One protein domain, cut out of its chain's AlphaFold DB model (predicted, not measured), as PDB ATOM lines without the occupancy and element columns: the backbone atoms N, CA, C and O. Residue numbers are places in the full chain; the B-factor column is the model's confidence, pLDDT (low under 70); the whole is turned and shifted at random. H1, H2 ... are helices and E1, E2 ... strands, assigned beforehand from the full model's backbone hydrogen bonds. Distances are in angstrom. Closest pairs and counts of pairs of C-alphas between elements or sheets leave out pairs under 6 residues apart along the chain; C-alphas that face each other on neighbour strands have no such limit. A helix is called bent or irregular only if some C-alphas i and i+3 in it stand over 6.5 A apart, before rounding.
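Overview. This is residues 2 to 33 and 89 to 113 of the 113 residues of an uncharacterized protein of Ramazzottius varieornatus (UniProt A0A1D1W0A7). Two short parallel strands, E1 and E2, make a narrow ribbon side by side, with the helices H1 and H2 toward the ends where the strands begin and stretches with no named element leading off from the ends where they finish. It is a loosely formed piece: H1 and H2 have little contact with each other, and residues 100 to 113 make a loop and tail at the far end from H1. The printed part has 57 residues, with two named helices and two named strands in the order H1, E1, H2, E2; under half of the residues are in these elements, and the class is mixed, helices and strands. The whole is loose, with a radius of gyration of the C-alphas of 13.6 A, and elongated, spanning 39 by 23 by 19 A.

Along the chain. Strand E1 holds residues 22 to 25 and is 9.6 A from first to last C-alpha, beginning with C-alpha 22 at (20.128, 19.216, 11.312). Strand E2 holds residues 96 to 99, 10.3 A long, and ends with C-alpha 99 at (26.205, 10.533, 11.112). Helix H1, residues 5 to 15, is 15.5 A long, from C-alpha 5 at (29.663, 29.355, 13.963) to C-alpha 15. Helix H2, residues 89 to 92, is 5.2 A long. Neither helix is bent or irregular.

Arrangement. E1 and E2 are parallel neighbours, with 25 degrees between their N-to-C directions. C-alphas 22 and 96 face each other at 4.7 A, and C-alphas 25 and 99 at 5.0 A. Across the pair, N 25 and O 98 are 2.8 A apart and N 98 and O 23 are 3.0 A apart, both within hydrogen-bond range. A tight link joins H2 to E2; their closest C-alphas, those of Leu 90 and Lys 96, are 7.0 A apart. A short link of 6 residues joins H1 to E1. H1 and H2 are close but not clearly touching: their closest C-alphas, those of Val 6 and Leu 90, are 7.9 A apart. H1 and E2 are apart. In H1 every O i to N i+4 pair is within hydrogen-bond range; H2 is too short for such a pair, and its one O i to N i+3 pair is within range.

Size, cuts and confidence. The two C-alphas farthest apart, those of Asp 15 and Cys 113, are 39.1 A from each other. Residues 34 to 88 are cut out and not printed, and C-alphas 33 and 89 are 11.6 A apart across this cut, which lies between E1 and H2. Of the links that are printed whole, none is long. The mean pLDDT of the printed part is 80.8; residues 2 to 3, 29, 103, 105 and 107 to 113 are under 70.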
ATOM      1  N   LYS A   2      37.123  34.671  17.072       48.97
ATOM      2  CA  LYS A   2      36.588  33.386  16.607       48.97
ATOM      3  C   LYS A   2      35.079  33.568  16.557       48.97
ATOM      4  O   LYS A   2      34.454  33.566  17.611       48.97
ATOM      5  N   GLU A   3      34.526  33.806  15.374       54.28
ATOM      6  CA  GLU A   3      33.083  33.689  15.196       54.28
ATOM      7  C   GLU A   3      32.673  32.286  15.639       54.28
ATOM      8  O   GLU A   3      33.147  31.266  15.133       54.28
ATOM      9  N   THR A   4      31.843  32.233  16.670       74.88
ATOM     10  CA  THR A   4      31.171  31.013  17.085       74.88
ATOM     11  C   THR A   4      30.119  30.692  16.030       74.88
ATOM     12  O   THR A   4      29.034  31.259  16.029       74.88
ATOM     13  N   VAL A   5      30.469  29.776  15.125       82.06
ATOM     14  CA  VAL A   5      29.663  29.355  13.963       82.06
ATOM     15  C   VAL A   5      28.251  28.889  14.346       82.06
ATOM     16  O   VAL A   5      27.305  29.098  13.594       82.06
ATOM     17  N   VAL A   6      28.089  28.255  15.512       84.56
ATOM     18  CA  VAL A   6      26.802  27.681  15.940       84.56
ATOM     19  C   VAL A   6      25.758  28.742  16.321       84.56
ATOM     20  O   VAL A   6      24.653  28.663  15.786       84.56
ATOM     21  N   PRO A   7      26.068  29.740  17.171       85.75
ATOM     22  CA  PRO A   7      25.212  30.908  17.372       85.75
ATOM     23  C   PRO A   7      24.749  31.554  16.062       85.75
ATOM     24  O   PRO A   7      23.550  31.648  15.827       85.75
ATOM     25  N   SER A   8      25.669  31.856  15.142       88.56
ATOM     26  CA  SER A   8      25.312  32.476  13.859       88.56
ATOM     27  C   SER A   8      24.395  31.600  12.999       88.56
ATOM     28  O   SER A   8      23.509  32.108  12.317       88.56
ATOM     29  N   LEU A   9      24.570  30.273  13.034       88.50
ATOM     30  CA  LEU A   9      23.691  29.337  12.330       88.50
ATOM     31  C   LEU A   9      22.270  29.332  12.913       88.50
ATOM     32  O   LEU A   9      21.301  29.200  12.166       88.50
ATOM     33  N   LYS A  10      22.144  29.469  14.238       89.69
ATOM     34  CA  LYS A  10      20.847  29.583  14.912       89.69
ATOM     35  C   LYS A  10      20.141  30.878  14.548       89.69
ATOM     36  O   LYS A  10      18.967  30.818  14.195       89.69
ATOM     37  N   ASP A  11      20.861  31.994  14.572       91.06
ATOM     38  CA  ASP A  11      20.321  33.303  14.198       91.06
ATOM     39  C   ASP A  11      19.834  33.277  12.743       91.06
ATOM     40  O   ASP A  11      18.675  33.567  12.458       91.06
ATOM     41  N   PHE A  12      20.664  32.758  11.831       91.81
ATOM     42  CA  PHE A  12      20.310  32.566  10.421       91.81
ATOM     43  C   PHE A  12      19.044  31.718  10.221       91.81
ATOM     44  O   PHE A  12      18.249  31.979   9.309       91.81
ATOM     45  N   ALA A  13      18.887  30.654  11.014       91.75
ATOM     46  CA  ALA A  13      17.731  29.773  10.942       91.75
ATOM     47  C   ALA A  13      16.468  30.464  11.470       91.75
ATOM     48  O   ALA A  13      15.415  30.373  10.835       91.75
ATOM     49  N   LEU A  14      16.590  31.180  12.590       91.19
ATOM     50  CA  LEU A  14      15.501  31.922  13.213       91.19
ATOM     51  C   LEU A  14      14.991  33.037  12.293       91.19
ATOM     52  O   LEU A  14      13.784  33.120  12.072       91.19
ATOM     53  N   ASP A  15      15.898  33.798  11.676       95.19
ATOM     54  CA  ASP A  15      15.572  34.875  10.730       95.19
ATOM     55  C   ASP A  15      14.769  34.382   9.517       95.19
ATOM     56  O   ASP A  15      13.990  35.126   8.923       95.19
ATOM     57  N   ARG A  16      14.924  33.104   9.145       94.50
ATOM     58  CA  ARG A  16      14.170  32.462   8.054       94.50
ATOM     59  C   ARG A  16      12.959  31.656   8.521       94.50
ATOM     60  O   ARG A  16      12.308  31.007   7.705       94.50
ATOM     61  N   GLY A  17      12.654  31.668   9.817       94.38
ATOM     62  CA  GLY A  17      11.538  30.918  10.394       94.38
ATOM     63  C   GLY A  17      11.760  29.401  10.455       94.38
ATOM     64  O   GLY A  17      10.803  28.645  10.652       94.38
ATOM     65  N   TYR A  18      12.999  28.924  10.304       93.62
ATOM     66  CA  TYR A  18      13.318  27.509  10.464       93.62
ATOM     67  C   TYR A  18      13.342  27.130  11.946       93.62
ATOM     68  O   TYR A  18      14.090  27.682  12.747       93.62
ATOM     69  N   LYS A  19      12.546  26.121  12.310       87.69
ATOM     70  CA  LYS A  19      12.431  25.631  13.696       87.69
ATOM     71  C   LYS A  19      13.422  24.524  14.045       87.69
ATOM     72  O   LYS A  19      13.498  24.096  15.192       87.69
ATOM     73  N   THR A  20      14.103  23.955  13.057       88.94
ATOM     74  CA  THR A  20      14.964  22.788  13.255       88.94
ATOM     75  C   THR A  20      16.200  22.905  12.392       88.94
ATOM     76  O   THR A  20      16.112  23.189  11.201       88.94
ATOM     77  N   ILE A  21      17.341  22.631  13.011       92.50
ATOM     78  CA  ILE A  21      18.641  22.568  12.359       92.50
ATOM     79  C   ILE A  21      19.127  21.131  12.492       92.50
ATOM     80  O   ILE A  21      19.131  20.565  13.592       92.50
ATOM     81  N   VAL A  22      19.516  20.542  11.366       91.12
ATOM     82  CA  VAL A  22      20.128  19.216  11.312       91.12
ATOM     83  C   VAL A  22      21.500  19.356  10.676       91.12
ATOM     84  O   VAL A  22      21.619  19.863   9.565       91.12
ATOM     85  N   VAL A  23      22.533  18.903  11.381       89.38
ATOM     86  CA  VAL A  23      23.902  18.848  10.866       89.38
ATOM     87  C   VAL A  23      24.219  17.405  10.502       89.38
ATOM     88  O   VAL A  23      24.242  16.524  11.366       89.38
ATOM     89  N   ILE A  24      24.466  17.174   9.217       86.44
ATOM     90  CA  ILE A  24      24.950  15.893   8.707       86.44
ATOM     91  C   ILE A  24      26.470  15.902   8.812       86.44
ATOM     92  O   ILE A  24      27.128  16.849   8.379       86.44
ATOM     93  N   LYS A  25      27.024  14.864   9.430       82.75
ATOM     94  CA  LYS A  25      28.458  14.708   9.643       82.75
ATOM     95  C   LYS A  25      28.907  13.397   9.035       82.75
ATOM     96  O   LYS A  25      28.262  12.365   9.218       82.75
ATOM     97  N   ASP A  26      30.050  13.441   8.380       77.94
ATOM     98  CA  ASP A  26      30.764  12.228   8.047       77.94
ATOM     99  C   ASP A  26      31.220  11.503   9.326       77.94
ATOM    100  O   ASP A  26      31.556  12.126  10.343       77.94
ATOM    101  N   ASN A  27      31.217  10.176   9.278       74.88
ATOM    102  CA  ASN A  27      31.646   9.311  10.359       74.88
ATOM    103  C   ASN A  27      33.118   8.907  10.225       74.88
ATOM    104  O   ASN A  27      33.477   7.751  10.448       74.88
ATOM    105  N   ALA A  28      33.989   9.874   9.942       71.38
ATOM    106  CA  ALA A  28      35.424   9.672  10.060       71.38
ATOM    107  C   ALA A  28      35.948  10.081  11.444       71.38
ATOM    108  O   ALA A  28      35.530  11.078  12.047       71.38
ATOM    109  N   THR A  29      36.919   9.320  11.946       66.44
ATOM    110  CA  THR A  29      37.520   9.502  13.279       66.44
ATOM    111  C   THR A  29      38.243  10.842  13.445       66.44
ATOM    112  O   THR A  29      38.371  11.329  14.566       66.44
ATOM    113  N   TYR A  30      38.672  11.476  12.349       73.00
ATOM    114  CA  TYR A  30      39.361  12.769  12.363       73.00
ATOM    115  C   TYR A  30      38.416  13.984  12.348       73.00
ATOM    116  O   TYR A  30      38.840  15.086  12.687       73.00
ATOM    117  N   HIS A  31      37.130  13.814  12.016       74.00
ATOM    118  CA  HIS A  31      36.162  14.923  11.969       74.00
ATOM    119  C   HIS A  31      35.649  15.357  13.347       74.00
ATOM    120  O   HIS A  31      35.052  16.426  13.492       74.00
ATOM    121  N   SER A  32      35.867  14.549  14.386       78.50
ATOM    122  CA  SER A  32      35.621  14.964  15.762       78.50
ATOM    123  C   SER A  32      36.502  14.193  16.724       78.50
ATOM    124  O   SER A  32      36.554  12.969  16.688       78.50
ATOM    125  N   ARG A  33      37.095  14.906  17.682       84.44
ATOM    126  CA  ARG A  33      37.717  14.263  18.841       84.44
ATOM    127  C   ARG A  33      36.665  13.569  19.710       84.44
ATOM    128  O   ARG A  33      35.527  14.051  19.817       84.44
ATOM    129  N   TYR A  89      28.325  18.863  21.922       87.62
ATOM    130  CA  TYR A  89      28.216  20.317  21.800       87.62
ATOM    131  C   TYR A  89      26.973  20.734  21.002       87.62
ATOM    132  O   TYR A  89      26.154  21.502  21.496       87.62
ATOM    133  N   LEU A  90      26.767  20.169  19.808       89.19
ATOM    134  CA  LEU A  90      25.597  20.482  18.979       89.19
ATOM    135  C   LEU A  90      24.287  20.061  19.655       89.19
ATOM    136  O   LEU A  90      23.301  20.793  19.590       89.19
ATOM    137  N   LYS A  91      24.283  18.925  20.363       88.44
ATOM    138  CA  LYS A  91      23.118  18.486  21.138       88.44
ATOM    139  C   LYS A  91      22.784  19.455  22.276       88.44
ATOM    140  O   LYS A  91      21.606  19.735  22.475       88.44
ATOM    141  N   ALA A  92      23.784  19.971  22.997       88.62
ATOM    142  CA  ALA A  92      23.582  20.983  24.041       88.62
ATOM    143  C   ALA A  92      22.988  22.281  23.469       88.62
ATOM    144  O   ALA A  92      22.180  22.938  24.115       88.62
ATOM    145  N   GLU A  93      23.312  22.589  22.215       89.25
ATOM    146  CA  GLU A  93      22.738  23.705  21.467       89.25
ATOM    147  C   GLU A  93      21.342  23.401  20.884       89.25
ATOM    148  O   GLU A  93      20.756  24.250  20.219       89.25
ATOM    149  N   GLY A  94      20.771  22.215  21.111       88.56
ATOM    150  CA  GLY A  94      19.471  21.823  20.553       88.56
ATOM    151  C   GLY A  94      19.499  21.512  19.051       88.56
ATOM    152  O   GLY A  94      18.448  21.399  18.419       88.56
ATOM    153  N   ILE A  95      20.689  21.358  18.466       90.81
ATOM    154  CA  ILE A  95      20.887  21.014  17.058       90.81
ATOM    155  C   ILE A  95      20.924  19.492  16.914       90.81
ATOM    156  O   ILE A  95      21.655  18.792  17.621       90.81
ATOM    157  N   LYS A  96      20.145  18.960  15.968       90.25
ATOM    158  CA  LYS A  96      20.142  17.525  15.674       90.25
ATOM    159  C   LYS A  96      21.368  17.164  14.844       90.25
ATOM    160  O   LYS A  96      21.739  17.889  13.925       90.25
ATOM    161  N   THR A  97      21.974  16.021  15.139       88.25
ATOM    162  CA  THR A  97      23.124  15.501  14.393       88.25
ATOM    163  C   THR A  97      22.792  14.154  13.772       88.25
ATOM    164  O   THR A  97      22.147  13.314  14.399       88.25
ATOM    165  N   VAL A  98      23.226  13.960  12.529       87.38
ATOM    166  CA  VAL A  98      23.115  12.691  11.801       87.38
ATOM    167  C   VAL A  98      24.508  12.310  11.321       87.38
ATOM    168  O   VAL A  98      25.189  13.132  10.710       87.38
ATOM    169  N   ARG A  99      24.940  11.081  11.613       82.69
ATOM    170  CA  ARG A  99      26.205  10.533  11.112       82.69
ATOM    171  C   ARG A  99      25.942   9.647   9.908       82.69
ATOM    172  O   ARG A  99      25.090   8.765   9.982       82.69
ATOM    173  N   LEU A 100      26.674   9.887   8.828       82.88
ATOM    174  CA  LEU A 100      26.671   8.993   7.676       82.88
ATOM    175  C   LEU A 100      27.331   7.654   8.045       82.88
ATOM    176  O   LEU A 100      28.177   7.617   8.941       82.88
ATOM    177  N   PRO A 101      26.964   6.540   7.393       76.44
ATOM    178  CA  PRO A 101      27.775   5.329   7.442       76.44
ATOM    179  C   PRO A 101      29.209   5.627   6.967       76.44
ATOM    180  O   PRO A 101      29.383   6.498   6.117       76.44
ATOM    181  N   PRO A 102      30.230   4.934   7.502       72.12
ATOM    182  CA  PRO A 102      31.601   5.097   7.019       72.12
ATOM    183  C   PRO A 102      31.716   4.686   5.540       72.12
ATOM    184  O   PRO A 102      31.058   3.726   5.133       72.12
ATOM    185  N   HIS A 103      32.586   5.356   4.774       68.00
ATOM    186  CA  HIS A 103      32.872   5.059   3.360       68.00
ATOM    187  C   HIS A 103      31.677   5.250   2.412       68.00
ATOM    188  O   HIS A 103      31.368   4.387   1.591       68.00
ATOM    189  N   HIS A 104      31.014   6.400   2.500       70.50
ATOM    190  CA  HIS A 104      29.906   6.793   1.637       70.50
ATOM    191  C   HIS A 104      30.315   7.919   0.669       70.50
ATOM    192  O   HIS A 104      29.847   9.059   0.768       70.50
ATOM    193  N   CYS A 105      31.161   7.594  -0.317       69.06
ATOM    194  CA  CYS A 105      31.733   8.578  -1.249       69.06
ATOM    195  C   CYS A 105      30.693   9.364  -2.074       69.06
ATOM    196  O   CYS A 105      30.962  10.505  -2.453       69.06
ATOM    197  N   ASP A 106      29.479   8.832  -2.266       75.62
ATOM    198  CA  ASP A 106      28.373   9.552  -2.922       75.62
ATOM    199  C   ASP A 106      27.950  10.827  -2.174       75.62
ATOM    200  O   ASP A 106      27.561  11.821  -2.789       75.62
ATOM    201  N   PHE A 107      28.041  10.814  -0.840       68.94
ATOM    202  CA  PHE A 107      27.639  11.929   0.021       68.94
ATOM    203  C   PHE A 107      28.831  12.674   0.626       68.94
ATOM    204  O   PHE A 107      28.646  13.742   1.213       68.94
ATOM    205  N   ASN A 108      30.052  12.156   0.459       67.94
ATOM    206  CA  ASN A 108      31.263  12.786   0.962       67.94
ATOM    207  C   ASN A 108      32.465  12.609   0.020       67.94
ATOM    208  O   ASN A 108      33.198  11.627   0.088       67.94
ATOM    209  N   ARG A 109      32.728  13.621  -0.818       64.88
ATOM    210  CA  ARG A 109      33.811  13.592  -1.824       64.88
ATOM    211  C   ARG A 109      35.234  13.457  -1.260       64.88
ATOM    212  O   ARG A 109      36.148  13.214  -2.041       64.88
ATOM    213  N   ILE A 110      35.453  13.669   0.042       67.31
ATOM    214  CA  ILE A 110      36.781  13.479   0.655       67.31
ATOM    215  C   ILE A 110      37.105  11.994   0.878       67.31
ATOM    216  O   ILE A 110      38.280  11.633   0.948       67.31
ATOM    217  N   GLU A 111      36.088  11.133   0.972       66.75
ATOM    218  CA  GLU A 111      36.285   9.693   1.087       66.75
ATOM    219  C   GLU A 111      36.632   9.126  -0.291       66.75
ATOM    220  O   GLU A 111      35.850   9.210  -1.239       66.75
ATOM    221  N   LYS A 112      37.839   8.565  -0.413       61.78
ATOM    222  CA  LYS A 112      38.241   7.837  -1.616       61.78
ATOM    223  C   LYS A 112      37.583   6.461  -1.603       61.78
ATOM    224  O   LYS A 112      37.869   5.656  -0.717       61.78
ATOM    225  N   CYS A 113      36.726   6.243  -2.591       62.78
ATOM    226  CA  CYS A 113      36.464   4.942  -3.183       62.78
ATOM    227  C   CYS A 113      37.616   4.636  -4.175       62.78
ATOM    228  O   CYS A 113      37.998   3.458  -4.275       62.78
TER     229      CYS A 113